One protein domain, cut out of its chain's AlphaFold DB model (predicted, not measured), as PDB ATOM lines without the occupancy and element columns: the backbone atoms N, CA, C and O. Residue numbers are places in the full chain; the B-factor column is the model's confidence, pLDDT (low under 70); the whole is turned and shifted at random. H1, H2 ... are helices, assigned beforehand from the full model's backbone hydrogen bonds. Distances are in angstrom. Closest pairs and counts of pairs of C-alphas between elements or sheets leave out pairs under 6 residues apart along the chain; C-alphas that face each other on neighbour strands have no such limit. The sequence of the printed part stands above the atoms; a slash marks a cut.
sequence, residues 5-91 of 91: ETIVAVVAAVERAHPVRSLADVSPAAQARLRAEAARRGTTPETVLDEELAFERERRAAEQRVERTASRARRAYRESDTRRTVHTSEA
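AT A GLANCE: This is residues 5 to 91 of the 91 residues of an uncharacterized protein of Curtobacterium luteum (UniProt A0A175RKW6). One long, straight helix, H3, makes the length of the model, and a shorter helix, H2, packs across its first end at about a right angle. H1 sticks out from that same end region as a separate arm, joined to H2 by a loop and touching neither helix. The printed part has 87 residues with three named helices, in the order H1, H2, H3, and no named strand; the class is all helix. The whole is extended, with a radius of gyration of the C-alphas of 23.6 A, and flat in outline, spanning 72 by 40 by 21 A.

IN THESE COORDINATES: H1 comes first, residues 5 to 17, 18.2 A from first to last C-alpha; C-alpha 5 is at (-9.983, -80.649, 57.639). H2 holds residues 28 to 41 and measures 19.9 A. H3, residues 45 to 89, runs 65.9 A from C-alpha 45 at (11.962, -97.913, 73.289) to C-alpha 89 at (50.373, -55.575, 40.498).

HOW THE PARTS SIT: H1 is apart from H2 and from H3, and its residues 5 to 17 stand free. H2 and H3 touch, H3 with residues 45 to 49 alone; their closest C-alphas are those of Ala 38 and Pro 45, 5.1 A apart. Their lines are about perpendicular, at 75 degrees. Residues 54 to 91, of which 54 to 89 belong to H3, stand free. In H1, H2 and H3 every O i to N i+4 pair is within hydrogen-bond range.

THE WHOLE: The two C-alphas farthest apart are those of Gly 42 and Ala 91, at 73.1 A. The printed part has no cut and ends at the chain's last residue, 91. The link from H1 to H2, 10 residues, is short, and that from H2 to H3, 3 residues, is tight. The mean pLDDT of the printed part is 80.0; residues 17 to 21 and 82 to 91 are under 70.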
ATOM      1  N   GLU A   5     -10.834 -80.640  58.840       87.88
ATOM      2  CA  GLU A   5      -9.983 -80.649  57.639       87.88
ATOM      3  C   GLU A   5      -8.638 -79.949  57.866       87.88
ATOM      4  O   GLU A   5      -7.604 -80.428  57.407       87.88
ATOM      5  N   THR A   6      -8.628 -78.847  58.622       87.00
ATOM      6  CA  THR A   6      -7.409 -78.095  58.952       87.00
ATOM      7  C   THR A   6      -6.506 -78.925  59.857       87.00
ATOM      8  O   THR A   6      -5.297 -78.974  59.647       87.00
ATOM      9  N   ILE A   7      -7.086 -79.619  60.841       82.88
ATOM     10  CA  ILE A   7      -6.342 -80.503  61.746       82.88
ATOM     11  C   ILE A   7      -5.720 -81.659  60.953       82.88
ATOM     12  O   ILE A   7      -4.523 -81.903  61.077       82.88
ATOM     13  N   VAL A   8      -6.493 -82.317  60.084       85.94
ATOM     14  CA  VAL A   8      -5.998 -83.417  59.240       85.94
ATOM     15  C   VAL A   8      -4.900 -82.944  58.285       85.94
ATOM     16  O   VAL A   8      -3.880 -83.615  58.148       85.94
ATOM     17  N   ALA A   9      -5.055 -81.774  57.662       86.88
ATOM     18  CA  ALA A   9      -4.046 -81.220  56.762       86.88
ATOM     19  C   ALA A   9      -2.726 -80.907  57.484       86.88
ATOM     20  O   ALA A   9      -1.650 -81.184  56.948       86.88
ATOM     21  N   VAL A  10      -2.803 -80.366  58.706       83.62
ATOM     22  CA  VAL A  10      -1.628 -80.095  59.545       83.62
ATOM     23  C   VAL A  10      -0.964 -81.399  59.977       83.62
ATOM     24  O   VAL A  10       0.245 -81.528  59.811       83.62
ATOM     25  N   VAL A  11      -1.728 -82.389  60.448       80.88
ATOM     26  CA  VAL A  11      -1.190 -83.709  60.823       80.88
ATOM     27  C   VAL A  11      -0.504 -84.372  59.628       80.88
ATOM     28  O   VAL A  11       0.662 -84.734  59.727       80.88
ATOM     29  N   ALA A  12      -1.148 -84.412  58.460       80.38
ATOM     30  CA  ALA A  12      -0.563 -84.991  57.251       80.38
ATOM     31  C   ALA A  12       0.681 -84.230  56.754       80.38
ATOM     32  O   ALA A  12       1.546 -84.802  56.087       80.38
ATOM     33  N   ALA A  13       0.775 -82.919  57.001       80.81
ATOM     34  CA  ALA A  13       1.971 -82.135  56.693       80.81
ATOM     35  C   ALA A  13       3.115 -82.444  57.671       80.81
ATOM     36  O   ALA A  13       4.260 -82.591  57.242       80.81
ATOM     37  N   VAL A  14       2.797 -82.596  58.958       72.88
ATOM     38  CA  VAL A  14       3.744 -82.995  60.003       72.88
ATOM     39  C   VAL A  14       4.258 -84.411  59.752       72.88
ATOM     40  O   VAL A  14       5.466 -84.603  59.763       72.88
ATOM     41  N   GLU A  15       3.393 -85.372  59.426       73.12
ATOM     42  CA  GLU A  15       3.784 -86.751  59.091       73.12
ATOM     43  C   GLU A  15       4.698 -86.816  57.860       73.12
ATOM     44  O   GLU A  15       5.660 -87.578  57.839       73.12
ATOM     45  N   ARG A  16       4.459 -85.981  56.841       71.38
ATOM     46  CA  ARG A  16       5.351 -85.890  55.671       71.38
ATOM     47  C   ARG A  16       6.701 -85.258  56.003       71.38
ATOM     48  O   ARG A  16       7.720 -85.682  55.464       71.38
ATOM     49  N   ALA A  17       6.719 -84.238  56.859       62.22
ATOM     50  CA  ALA A  17       7.951 -83.577  57.292       62.22
ATOM     51  C   ALA A  17       8.750 -84.426  58.297       62.22
ATOM     52  O   ALA A  17       9.979 -84.335  58.383       62.22
ATOM     53  N   HIS A  18       8.049 -85.260  59.057       60.47
ATOM     54  CA  HIS A  18       8.563 -86.092  60.129       60.47
ATOM     55  C   HIS A  18       7.928 -87.478  60.018       60.47
ATOM     56  O   HIS A  18       7.050 -87.798  60.820       60.47
ATOM     57  N   PRO A  19       8.355 -88.303  59.042       61.72
ATOM     58  CA  PRO A  19       7.845 -89.659  58.933       61.72
ATOM     59  C   PRO A  19       8.106 -90.361  60.261       61.72
ATOM     60  O   PRO A  19       9.258 -90.449  60.702       61.72
ATOM     61  N   VAL A  20       7.025 -90.784  60.916       60.34
ATOM     62  CA  VAL A  20       7.082 -91.547  62.160       60.34
ATOM     63  C   VAL A  20       7.816 -92.837  61.824       60.34
ATOM     64  O   VAL A  20       7.290 -93.690  61.114       60.34
ATOM     65  N   ARG A  21       9.075 -92.942  62.254       66.06
ATOM     66  CA  ARG A  21       9.845 -94.175  62.109       66.06
ATOM     67  C   ARG A  21       9.400 -95.105  63.215       66.06
ATOM     68  O   ARG A  21       9.560 -94.783  64.389       66.06
ATOM     69  N   SER A  22       8.833 -96.242  62.838       72.06
ATOM     70  CA  SER A  22       8.473 -97.256  63.812       72.06
ATOM     71  C   SER A  22       9.728 -97.990  64.266       72.06
ATOM     72  O   SER A  22      10.677 -98.167  63.500       72.06
ATOM     73  N   LEU A  23       9.711 -98.506  65.493       71.19
ATOM     74  CA  LEU A  23      10.744 -99.420  65.969       71.19
ATOM     75  C   LEU A  23      10.906-100.632  65.027       71.19
ATOM     76  O   LEU A  23      11.999-101.183  64.916       71.19
ATOM     77  N   ALA A  24       9.832-101.017  64.324       76.00
ATOM     78  CA  ALA A  24       9.819-102.091  63.332       76.00
ATOM     79  C   ALA A  24      10.720-101.820  62.111       76.00
ATOM     80  O   ALA A  24      11.232-102.768  61.518       76.00
ATOM     81  N   ASP A  25      10.967-100.549  61.779       79.88
ATOM     82  CA  ASP A  25      11.797-100.139  60.638       79.88
ATOM     83  C   ASP A  25      13.298-100.126  60.977       79.88
ATOM     84  O   ASP A  25      14.158 -99.911  60.120       79.88
ATOM     85  N   VAL A  26      13.627-100.332  62.254       81.62
ATOM     86  CA  VAL A  26      14.987-100.292  62.786       81.62
ATOM     87  C   VAL A  26      15.577-101.702  62.800       81.62
ATOM     88  O   VAL A  26      14.884-102.681  63.074       81.62
ATOM     89  N   SER A  27      16.882-101.824  62.537       88.12
ATOM     90  CA  SER A  27      17.553-103.129  62.530       88.12
ATOM     91  C   SER A  27      17.414-103.851  63.883       88.12
ATOM     92  O   SER A  27      17.439-103.197  64.931       88.12
ATOM     93  N   PRO A  28      17.340-105.196  63.912       87.12
ATOM     94  CA  PRO A  28      17.153-105.946  65.160       87.12
ATOM     95  C   PRO A  28      18.207-105.640  66.235       87.12
ATOM     96  O   PRO A  28      17.893-105.573  67.422       87.12
ATOM     97  N   ALA A  29      19.455-105.397  65.822       88.56
ATOM     98  CA  ALA A  29      20.540-105.025  66.726       88.56
ATOM     99  C   ALA A  29      20.319-103.647  67.373       88.56
ATOM    100  O   ALA A  29      20.568-103.477  68.566       88.56
ATOM    101  N   ALA A  30      19.831-102.668  66.607       85.69
ATOM    102  CA  ALA A  30      19.505-101.347  67.134       85.69
ATOM    103  C   ALA A  30      18.234-101.386  68.000       85.69
ATOM    104  O   ALA A  30      18.232-100.800  69.077       85.69
ATOM    105  N   GLN A  31      17.221-102.181  67.641       89.06
ATOM    106  CA  GLN A  31      16.064-102.415  68.515       89.06
ATOM    107  C   GLN A  31      16.474-102.999  69.876       89.06
ATOM    108  O   GLN A  31      15.948-102.590  70.908       89.06
ATOM    109  N   ALA A  32      17.413-103.952  69.907       90.69
ATOM    110  CA  ALA A  32      17.907-104.529  71.159       90.69
ATOM    111  C   ALA A  32      18.607-103.482  72.043       90.69
ATOM    112  O   ALA A  32      18.412-103.476  73.258       90.69
ATOM    113  N   ARG A  33      19.374-102.566  71.434       92.25
ATOM    114  CA  ARG A  33      20.003-101.439  72.140       92.25
ATOM    115  C   ARG A  33      18.961-100.478  72.702       92.25
ATOM    116  O   ARG A  33      18.992-100.215  73.899       92.25
ATOM    117  N   LEU A  34      17.998-100.055  71.880       91.62
ATOM    118  CA  LEU A  34      16.907 -99.167  72.293       91.62
ATOM    119  C   LEU A  34      16.094 -99.770  73.442       91.62
ATOM    120  O   LEU A  34      15.802 -99.083  74.414       91.62
ATOM    121  N   ARG A  35      15.792-101.075  73.393       91.94
ATOM    122  CA  ARG A  35      15.114-101.783  74.494       91.94
ATOM    123  C   ARG A  35      15.949-101.821  75.773       91.94
ATOM    124  O   ARG A  35      15.407-101.601  76.851       91.94
ATOM    125  N   ALA A  36      17.251-102.090  75.673       93.31
ATOM    126  CA  ALA A  36      18.138-102.099  76.835       93.31
ATOM    127  C   ALA A  36      18.266-100.706  77.471       93.31
ATOM    128  O   ALA A  36      18.321-100.578  78.692       93.31
ATOM    129  N   GLU A  37      18.296 -99.661  76.650       92.75
ATOM    130  CA  GLU A  37      18.380 -98.277  77.097       92.75
ATOM    131  C   GLU A  37      17.069 -97.781  77.710       92.75
ATOM    132  O   GLU A  37      17.081 -97.217  78.804       92.75
ATOM    133  N   ALA A  38      15.939 -98.100  77.084       93.75
ATOM    134  CA  ALA A  38      14.606 -97.859  77.624       93.75
ATOM    135  C   ALA A  38      14.417 -98.541  78.987       93.75
ATOM    136  O   ALA A  38      13.989 -97.905  79.948       93.75
ATOM    137  N   ALA A  39      14.850 -99.801  79.119       93.81
ATOM    138  CA  ALA A  39      14.814-100.525  80.388       93.81
ATOM    139  C   ALA A  39      15.680 -99.867  81.478       93.81
ATOM    140  O   ALA A  39      15.284 -99.842  82.641       93.81
ATOM    141  N   ARG A  40      16.841 -99.300  81.121       94.44
ATOM    142  CA  ARG A  40      17.703 -98.564  82.067       94.44
ATOM    143  C   ARG A  40      17.097 -97.237  82.510       94.44
ATOM    144  O   ARG A  40      17.292 -96.841  83.654       94.44
ATOM    145  N   ARG A  41      16.410 -96.543  81.602       92.31
ATOM    146  CA  ARG A  41      15.811 -95.223  81.847       92.31
ATOM    147  C   ARG A  41      14.387 -95.301  82.408       92.31
ATOM    148  O   ARG A  41      13.857 -94.282  82.833       92.31
ATOM    149  N   GLY A  42      13.778 -96.491  82.425       93.88
ATOM    150  CA  GLY A  42      12.381 -96.681  82.822       93.88
ATOM    151  C   GLY A  42      11.387 -96.085  81.820       93.88
ATOM    152  O   GLY A  42      10.298 -95.673  82.210       93.88
ATOM    153  N   THR A  43      11.767 -96.000  80.545       94.12
ATOM    154  CA  THR A  43      10.970 -95.404  79.461       94.12
ATOM    155  C   THR A  43      10.604 -96.446  78.402       94.12
ATOM    156  O   THR A  43      10.910 -97.631  78.549       94.12
ATOM    157  N   THR A  44       9.913 -96.026  77.336       90.88
ATOM    158  CA  THR A  44       9.614 -96.901  76.192       90.88
ATOM    159  C   THR A  44      10.718 -96.820  75.128       90.88
ATOM    160  O   THR A  44      11.316 -95.752  74.958       90.88
ATOM    161  N   PRO A  45      11.009 -97.915  74.402       87.75
ATOM    162  CA  PRO A  45      11.962 -97.913  73.289       87.75
ATOM    163  C   PRO A  45      11.645 -96.864  72.218       87.75
ATOM    164  O   PRO A  45      12.560 -96.303  71.622       87.75
ATOM    165  N   GLU A  46      10.363 -96.579  72.004       86.88
ATOM    166  CA  GLU A  46       9.864 -95.560  71.085       86.88
ATOM    167  C   GLU A  46      10.276 -94.154  71.538       86.88
ATOM    168  O   GLU A  46      10.781 -93.378  70.735       86.88
ATOM    169  N   THR A  47      10.172 -93.851  72.836       87.38
ATOM    170  CA  THR A  47      10.640 -92.569  73.388       87.38
ATOM    171  C   THR A  47      12.145 -92.385  73.192       87.38
ATOM    172  O   THR A  47      12.593 -91.307  72.814       87.38
ATOM    173  N   VAL A  48      12.932 -93.443  73.412       88.94
ATOM    174  CA  VAL A  48      14.388 -93.394  73.199       88.94
ATOM    175  C   VAL A  48      14.710 -93.187  71.716       88.94
ATOM    176  O   VAL A  48      15.579 -92.384  71.384       88.94
ATOM    177  N   LEU A  49      13.986 -93.861  70.818       88.19
ATOM    178  CA  LEU A  49      14.136 -93.682  69.375       88.19
ATOM    179  C   LEU A  49      13.827 -92.241  68.945       88.19
ATOM    180  O   LEU A  49      14.579 -91.659  68.164       88.19
ATOM    181  N   ASP A  50      12.751 -91.651  69.465       86.56
ATOM    182  CA  ASP A  50      12.371 -90.270  69.161       86.56
ATOM    183  C   ASP A  50      13.430 -89.265  69.638       86.56
ATOM    184  O   ASP A  50      13.779 -88.336  68.901       86.56
ATOM    185  N   GLU A  51      13.994 -89.472  70.832       87.12
ATOM    186  CA  GLU A  51      15.100 -88.667  71.365       87.12
ATOM    187  C   GLU A  51      16.357 -88.762  70.483       87.12
ATOM    188  O   GLU A  51      16.948 -87.735  70.136       87.12
ATOM    189  N   GLU A  52      16.752 -89.972  70.072       86.25
ATOM    190  CA  GLU A  52      17.901 -90.166  69.178       86.25
ATOM    191  C   GLU A  52      17.686 -89.483  67.821       86.25
ATOM    192  O   GLU A  52      18.581 -88.803  67.306       86.25
ATOM    193  N   LEU A  53      16.486 -89.606  67.248       84.75
ATOM    194  CA  LEU A  53      16.141 -88.966  65.979       84.75
ATOM    195  C   LEU A  53      16.127 -87.438  66.090       84.75
ATOM    196  O   LEU A  53      16.561 -86.750  65.159       84.75
ATOM    197  N   ALA A  54      15.643 -86.893  67.207       84.75
ATOM    198  CA  ALA A  54      15.693 -85.460  67.474       84.75
ATOM    199  C   ALA A  54      17.146 -84.966  67.547       84.75
ATOM    200  O   ALA A  54      17.500 -83.993  66.872       84.75
ATOM    201  N   PHE A  55      18.003 -85.691  68.268       86.44
ATOM    202  CA  PHE A  55      19.424 -85.375  68.376       86.44
ATOM    203  C   PHE A  55      20.142 -85.439  67.021       86.44
ATOM    204  O   PHE A  55      20.907 -84.536  66.680       86.44
ATOM    205  N   GLU A  56      19.870 -86.451  66.190       85.50
ATOM    206  CA  GLU A  56      20.442 -86.524  64.840       85.50
ATOM    207  C   GLU A  56      20.063 -85.318  63.971       85.50
ATOM    208  O   GLU A  56      20.902 -84.795  63.230       85.50
ATOM    209  N   ARG A  57      18.802 -84.875  64.037       82.69
ATOM    210  CA  ARG A  57      18.332 -83.701  63.286       82.69
ATOM    211  C   ARG A  57      19.052 -82.440  63.744       82.69
ATOM    212  O   ARG A  57      19.513 -81.667  62.902       82.69
ATOM    213  N   GLU A  58      19.184 -82.254  65.053       85.50
ATOM    214  CA  GLU A  58      19.907 -81.119  65.618       85.50
ATOM    215  C   GLU A  58      21.390 -81.145  65.224       85.50
ATOM    216  O   GLU A  58      21.934 -80.122  64.793       85.50
ATOM    217  N   ARG A  59      22.022 -82.325  65.260       87.94
ATOM    218  CA  ARG A  59      23.412 -82.508  64.835       87.94
ATOM    219  C   ARG A  59      23.609 -82.132  63.370       87.94
ATOM    220  O   ARG A  59      24.486 -81.328  63.068       87.94
ATOM    221  N   ARG A  60      22.755 -82.623  62.464       82.38
ATOM    222  CA  ARG A  60      22.811 -82.258  61.034       82.38
ATOM    223  C   ARG A  60      22.597 -80.759  60.820       82.38
ATOM    224  O   ARG A  60      23.279 -80.152  59.997       82.38
ATOM    225  N   ALA A  61      21.682 -80.136  61.562       83.75
ATOM    226  CA  ALA A  61      21.472 -78.692  61.488       83.75
ATOM    227  C   ALA A  61      22.703 -77.905  61.975       83.75
ATOM    228  O   ALA A  61      23.068 -76.884  61.385       83.75
ATOM    229  N   ALA A  62      23.376 -78.376  63.027       83.81
ATOM    230  CA  ALA A  62      24.629 -77.802  63.502       83.81
ATOM    231  C   ALA A  62      25.761 -77.957  62.472       83.81
ATOM    232  O   ALA A  62      26.404 -76.961  62.139       83.81
ATOM    233  N   GLU A  63      25.940 -79.154  61.908       83.19
ATOM    234  CA  GLU A  63      26.913 -79.438  60.843       83.19
ATOM    235  C   GLU A  63      26.706 -78.503  59.637       83.19
ATOM    236  O   GLU A  63      27.648 -77.845  59.192       83.19
ATOM    237  N   GLN A  64      25.460 -78.320  59.183       88.31
ATOM    238  CA  GLN A  64      25.138 -77.392  58.092       88.31
ATOM    239  C   GLN A  64      25.476 -75.930  58.425       88.31
ATOM    240  O   GLN A  64      25.923 -75.179  57.554       88.31
ATOM    241  N   ARG A  65      25.272 -75.484  59.672       83.81
ATOM    242  CA  ARG A  65      25.661 -74.124  60.095       83.81
ATOM    243  C   ARG A  65      27.178 -73.941  60.052       83.81
ATOM    244  O   ARG A  65      27.651 -72.904  59.576       83.81
ATOM    245  N   VAL A  66      27.929 -74.942  60.509       85.69
ATOM    246  CA  VAL A  66      29.398 -74.941  60.447       85.69
ATOM    247  C   VAL A  66      29.862 -74.895  58.994       85.69
ATOM    248  O   VAL A  66      30.692 -74.058  58.644       85.69
ATOM    249  N   GLU A  67      29.273 -75.707  58.118       85.00
ATOM    250  CA  GLU A  67      29.622 -75.750  56.698       85.00
ATOM    251  C   GLU A  67      29.359 -74.417  55.979       85.00
ATOM    252  O   GLU A  67      30.216 -73.929  55.233       85.00
ATOM    253  N   ARG A  68      28.215 -73.770  56.247       84.19
ATOM    254  CA  ARG A  68      27.909 -72.427  55.718       84.19
ATOM    255  C   ARG A  68      28.924 -71.392  56.197       84.19
ATOM    256  O   ARG A  68      29.383 -70.567  55.405       84.19
ATOM    257  N   THR A  69      29.308 -71.455  57.470       84.44
ATOM    258  CA  THR A  69      30.302 -70.548  58.060       84.44
ATOM    259  C   THR A  69      31.677 -70.759  57.430       84.44
ATOM    260  O   THR A  69      32.301 -69.801  56.973       84.44
ATOM    261  N   ALA A  70      32.115 -72.013  57.305       78.19
ATOM    262  CA  ALA A  70      33.375 -72.373  56.664       78.19
ATOM    263  C   ALA A  70      33.407 -71.962  55.183       78.19
ATOM    264  O   ALA A  70      34.428 -71.483  54.688       78.19
ATOM    265  N   SER A  71      32.293 -72.118  54.468       80.62
ATOM    266  CA  SER A  71      32.164 -71.696  53.068       80.62
ATOM    267  C   SER A  71      32.241 -70.175  52.921       80.62
ATOM    268  O   SER A  71      32.962 -69.674  52.055       80.62
ATOM    269  N   ARG A  72      31.568 -69.423  53.801       79.75
ATOM    270  CA  ARG A  72      31.643 -67.955  53.831       79.75
ATOM    271  C   ARG A  72      33.063 -67.469  54.124       79.75
ATOM    272  O   ARG A  72      33.541 -66.575  53.432       79.75
ATOM    273  N   ALA A  73      33.741 -68.080  55.095       73.19
ATOM    274  CA  ALA A  73      35.124 -67.753  55.434       73.19
ATOM    275  C   ALA A  73      36.077 -68.005  54.254       73.19
ATOM    276  O   ALA A  73      36.869 -67.131  53.905       73.19
ATOM    277  N   ARG A  74      35.947 -69.152  53.569       78.25
ATOM    278  CA  ARG A  74      36.742 -69.470  52.369       78.25
ATOM    279  C   ARG A  74      36.513 -68.480  51.229       78.25
ATOM    280  O   ARG A  74      37.471 -68.086  50.568       78.25
ATOM    281  N   ARG A  75      35.264 -68.054  51.006       78.00
ATOM    282  CA  ARG A  75      34.941 -67.037  49.995       78.00
ATOM    283  C   ARG A  75      35.574 -65.687  50.333       78.00
ATOM    284  O   ARG A  75      36.194 -65.096  49.458       78.00
ATOM    285  N   ALA A  76      35.465 -65.245  51.585       75.75
ATOM    286  CA  ALA A  76      36.063 -63.991  52.040       75.75
ATOM    287  C   ALA A  76      37.596 -64.004  51.918       75.75
ATOM    288  O   ALA A  76      38.179 -63.035  51.441       75.75
ATOM    289  N   TYR A  77      38.242 -65.116  52.287       70.12
ATOM    290  CA  TYR A  77      39.690 -65.268  52.151       70.12
ATOM    291  C   TYR A  77      40.133 -65.204  50.686       70.12
ATOM    292  O   TYR A  77      41.046 -64.453  50.354       70.12
ATOM    293  N   ARG A  78      39.438 -65.923  49.791       75.38
ATOM    294  CA  ARG A  78      39.729 -65.891  48.351       75.38
ATOM    295  C   ARG A  78      39.570 -64.484  47.775       75.38
ATOM    296  O   ARG A  78      40.440 -64.043  47.041       75.38
ATOM    297  N   GLU A  79      38.489 -63.790  48.127       73.69
ATOM    298  CA  GLU A  79      38.215 -62.436  47.639       73.69
ATOM    299  C   GLU A  79      39.264 -61.425  48.129       73.69
ATOM    300  O   GLU A  79      39.749 -60.605  47.347       73.69
ATOM    301  N   SER A  80      39.670 -61.527  49.397       71.44
ATOM    302  CA  SER A  80      40.732 -60.699  49.972       71.44
ATOM    303  C   SER A  80      42.086 -60.936  49.302       71.44
ATOM    304  O   SER A  80      42.806 -59.971  49.054       71.44
ATOM    305  N   ASP A  81      42.437 -62.188  49.005       71.94
ATOM    306  CA  ASP A  81      43.713 -62.515  48.365       71.94
ATOM    307  C   ASP A  81      43.752 -62.002  46.917       71.94
ATOM    308  O   ASP A  81      44.713 -61.346  46.529       71.94
ATOM    309  N   THR A  82      42.653 -62.141  46.158       64.94
ATOM    310  CA  THR A  82      42.534 -61.519  44.824       64.94
ATOM    311  C   THR A  82      42.613 -59.994  44.849       64.94
ATOM    312  O   THR A  82      43.209 -59.403  43.957       64.94
ATOM    313  N   ARG A  83      42.033 -59.321  45.852       63.38
ATOM    314  CA  ARG A  83      42.158 -57.855  45.962       63.38
ATOM    315  C   ARG A  83      43.587 -57.438  46.302       63.38
ATOM    316  O   ARG A  83      44.054 -56.421  45.802       63.38
ATOM    317  N   ARG A  84      44.279 -58.224  47.133       61.03
ATOM    318  CA  ARG A  84      45.674 -57.971  47.501       61.03
ATOM    319  C   ARG A  84      46.607 -58.135  46.303       61.03
ATOM    320  O   ARG A  84      47.445 -57.266  46.102       61.03
ATOM    321  N   THR A  85      46.439 -59.191  45.502       62.88
ATOM    322  CA  THR A  85      47.267 -59.417  44.306       62.88
ATOM    323  C   THR A  85      47.082 -58.319  43.261       62.88
ATOM    324  O   THR A  85      48.085 -57.820  42.757       62.88
ATOM    325  N   VAL A  86      45.841 -57.886  43.000       62.03
ATOM    326  CA  VAL A  86      45.547 -56.779  42.068       62.03
ATOM    327  C   VAL A  86      46.216 -55.478  42.526       62.03
ATOM    328  O   VAL A  86      46.951 -54.870  41.751       62.03
ATOM    329  N   HIS A  87      46.062 -55.096  43.800       55.34
ATOM    330  CA  HIS A  87      46.691 -53.881  44.330       55.34
ATOM    331  C   HIS A  87      48.224 -53.908  44.263       55.34
ATOM    332  O   HIS A  87      48.836 -52.868  44.054       55.34
ATOM    333  N   THR A  88      48.854 -55.074  44.441       65.12
ATOM    334  CA  THR A  88      50.317 -55.203  44.334       65.12
ATOM    335  C   THR A  88      50.831 -55.248  42.899       65.12
ATOM    336  O   THR A  88      52.010 -55.003  42.695       65.12
ATOM    337  N   SER A  89      49.989 -55.588  41.918       60.38
ATOM    338  CA  SER A  89      50.373 -55.575  40.498       60.38
ATOM    339  C   SER A  89      50.183 -54.214  39.822       60.38
ATOM    340  O   SER A  89      50.708 -54.008  38.733       60.38
ATOM    341  N   GLU A  90      49.420 -53.310  40.440       55.12
ATOM    342  CA  GLU A  90      49.189 -51.939  39.958       55.12
ATOM    343  C   GLU A  90      50.139 -50.900  40.589       55.12
ATOM    344  O   GLU A  90      50.160 -49.754  40.137       55.12
ATOM    345  N   ALA A  91      50.909 -51.286  41.612       50.84
ATOM    346  CA  ALA A  91      51.920 -50.461  42.283       50.84
ATOM    347  C   ALA A  91      53.326 -50.741  41.735       50.84
ATOM    348  O   ALA A  91      54.107 -49.769  41.624       50.84
TER     349      ALA A  91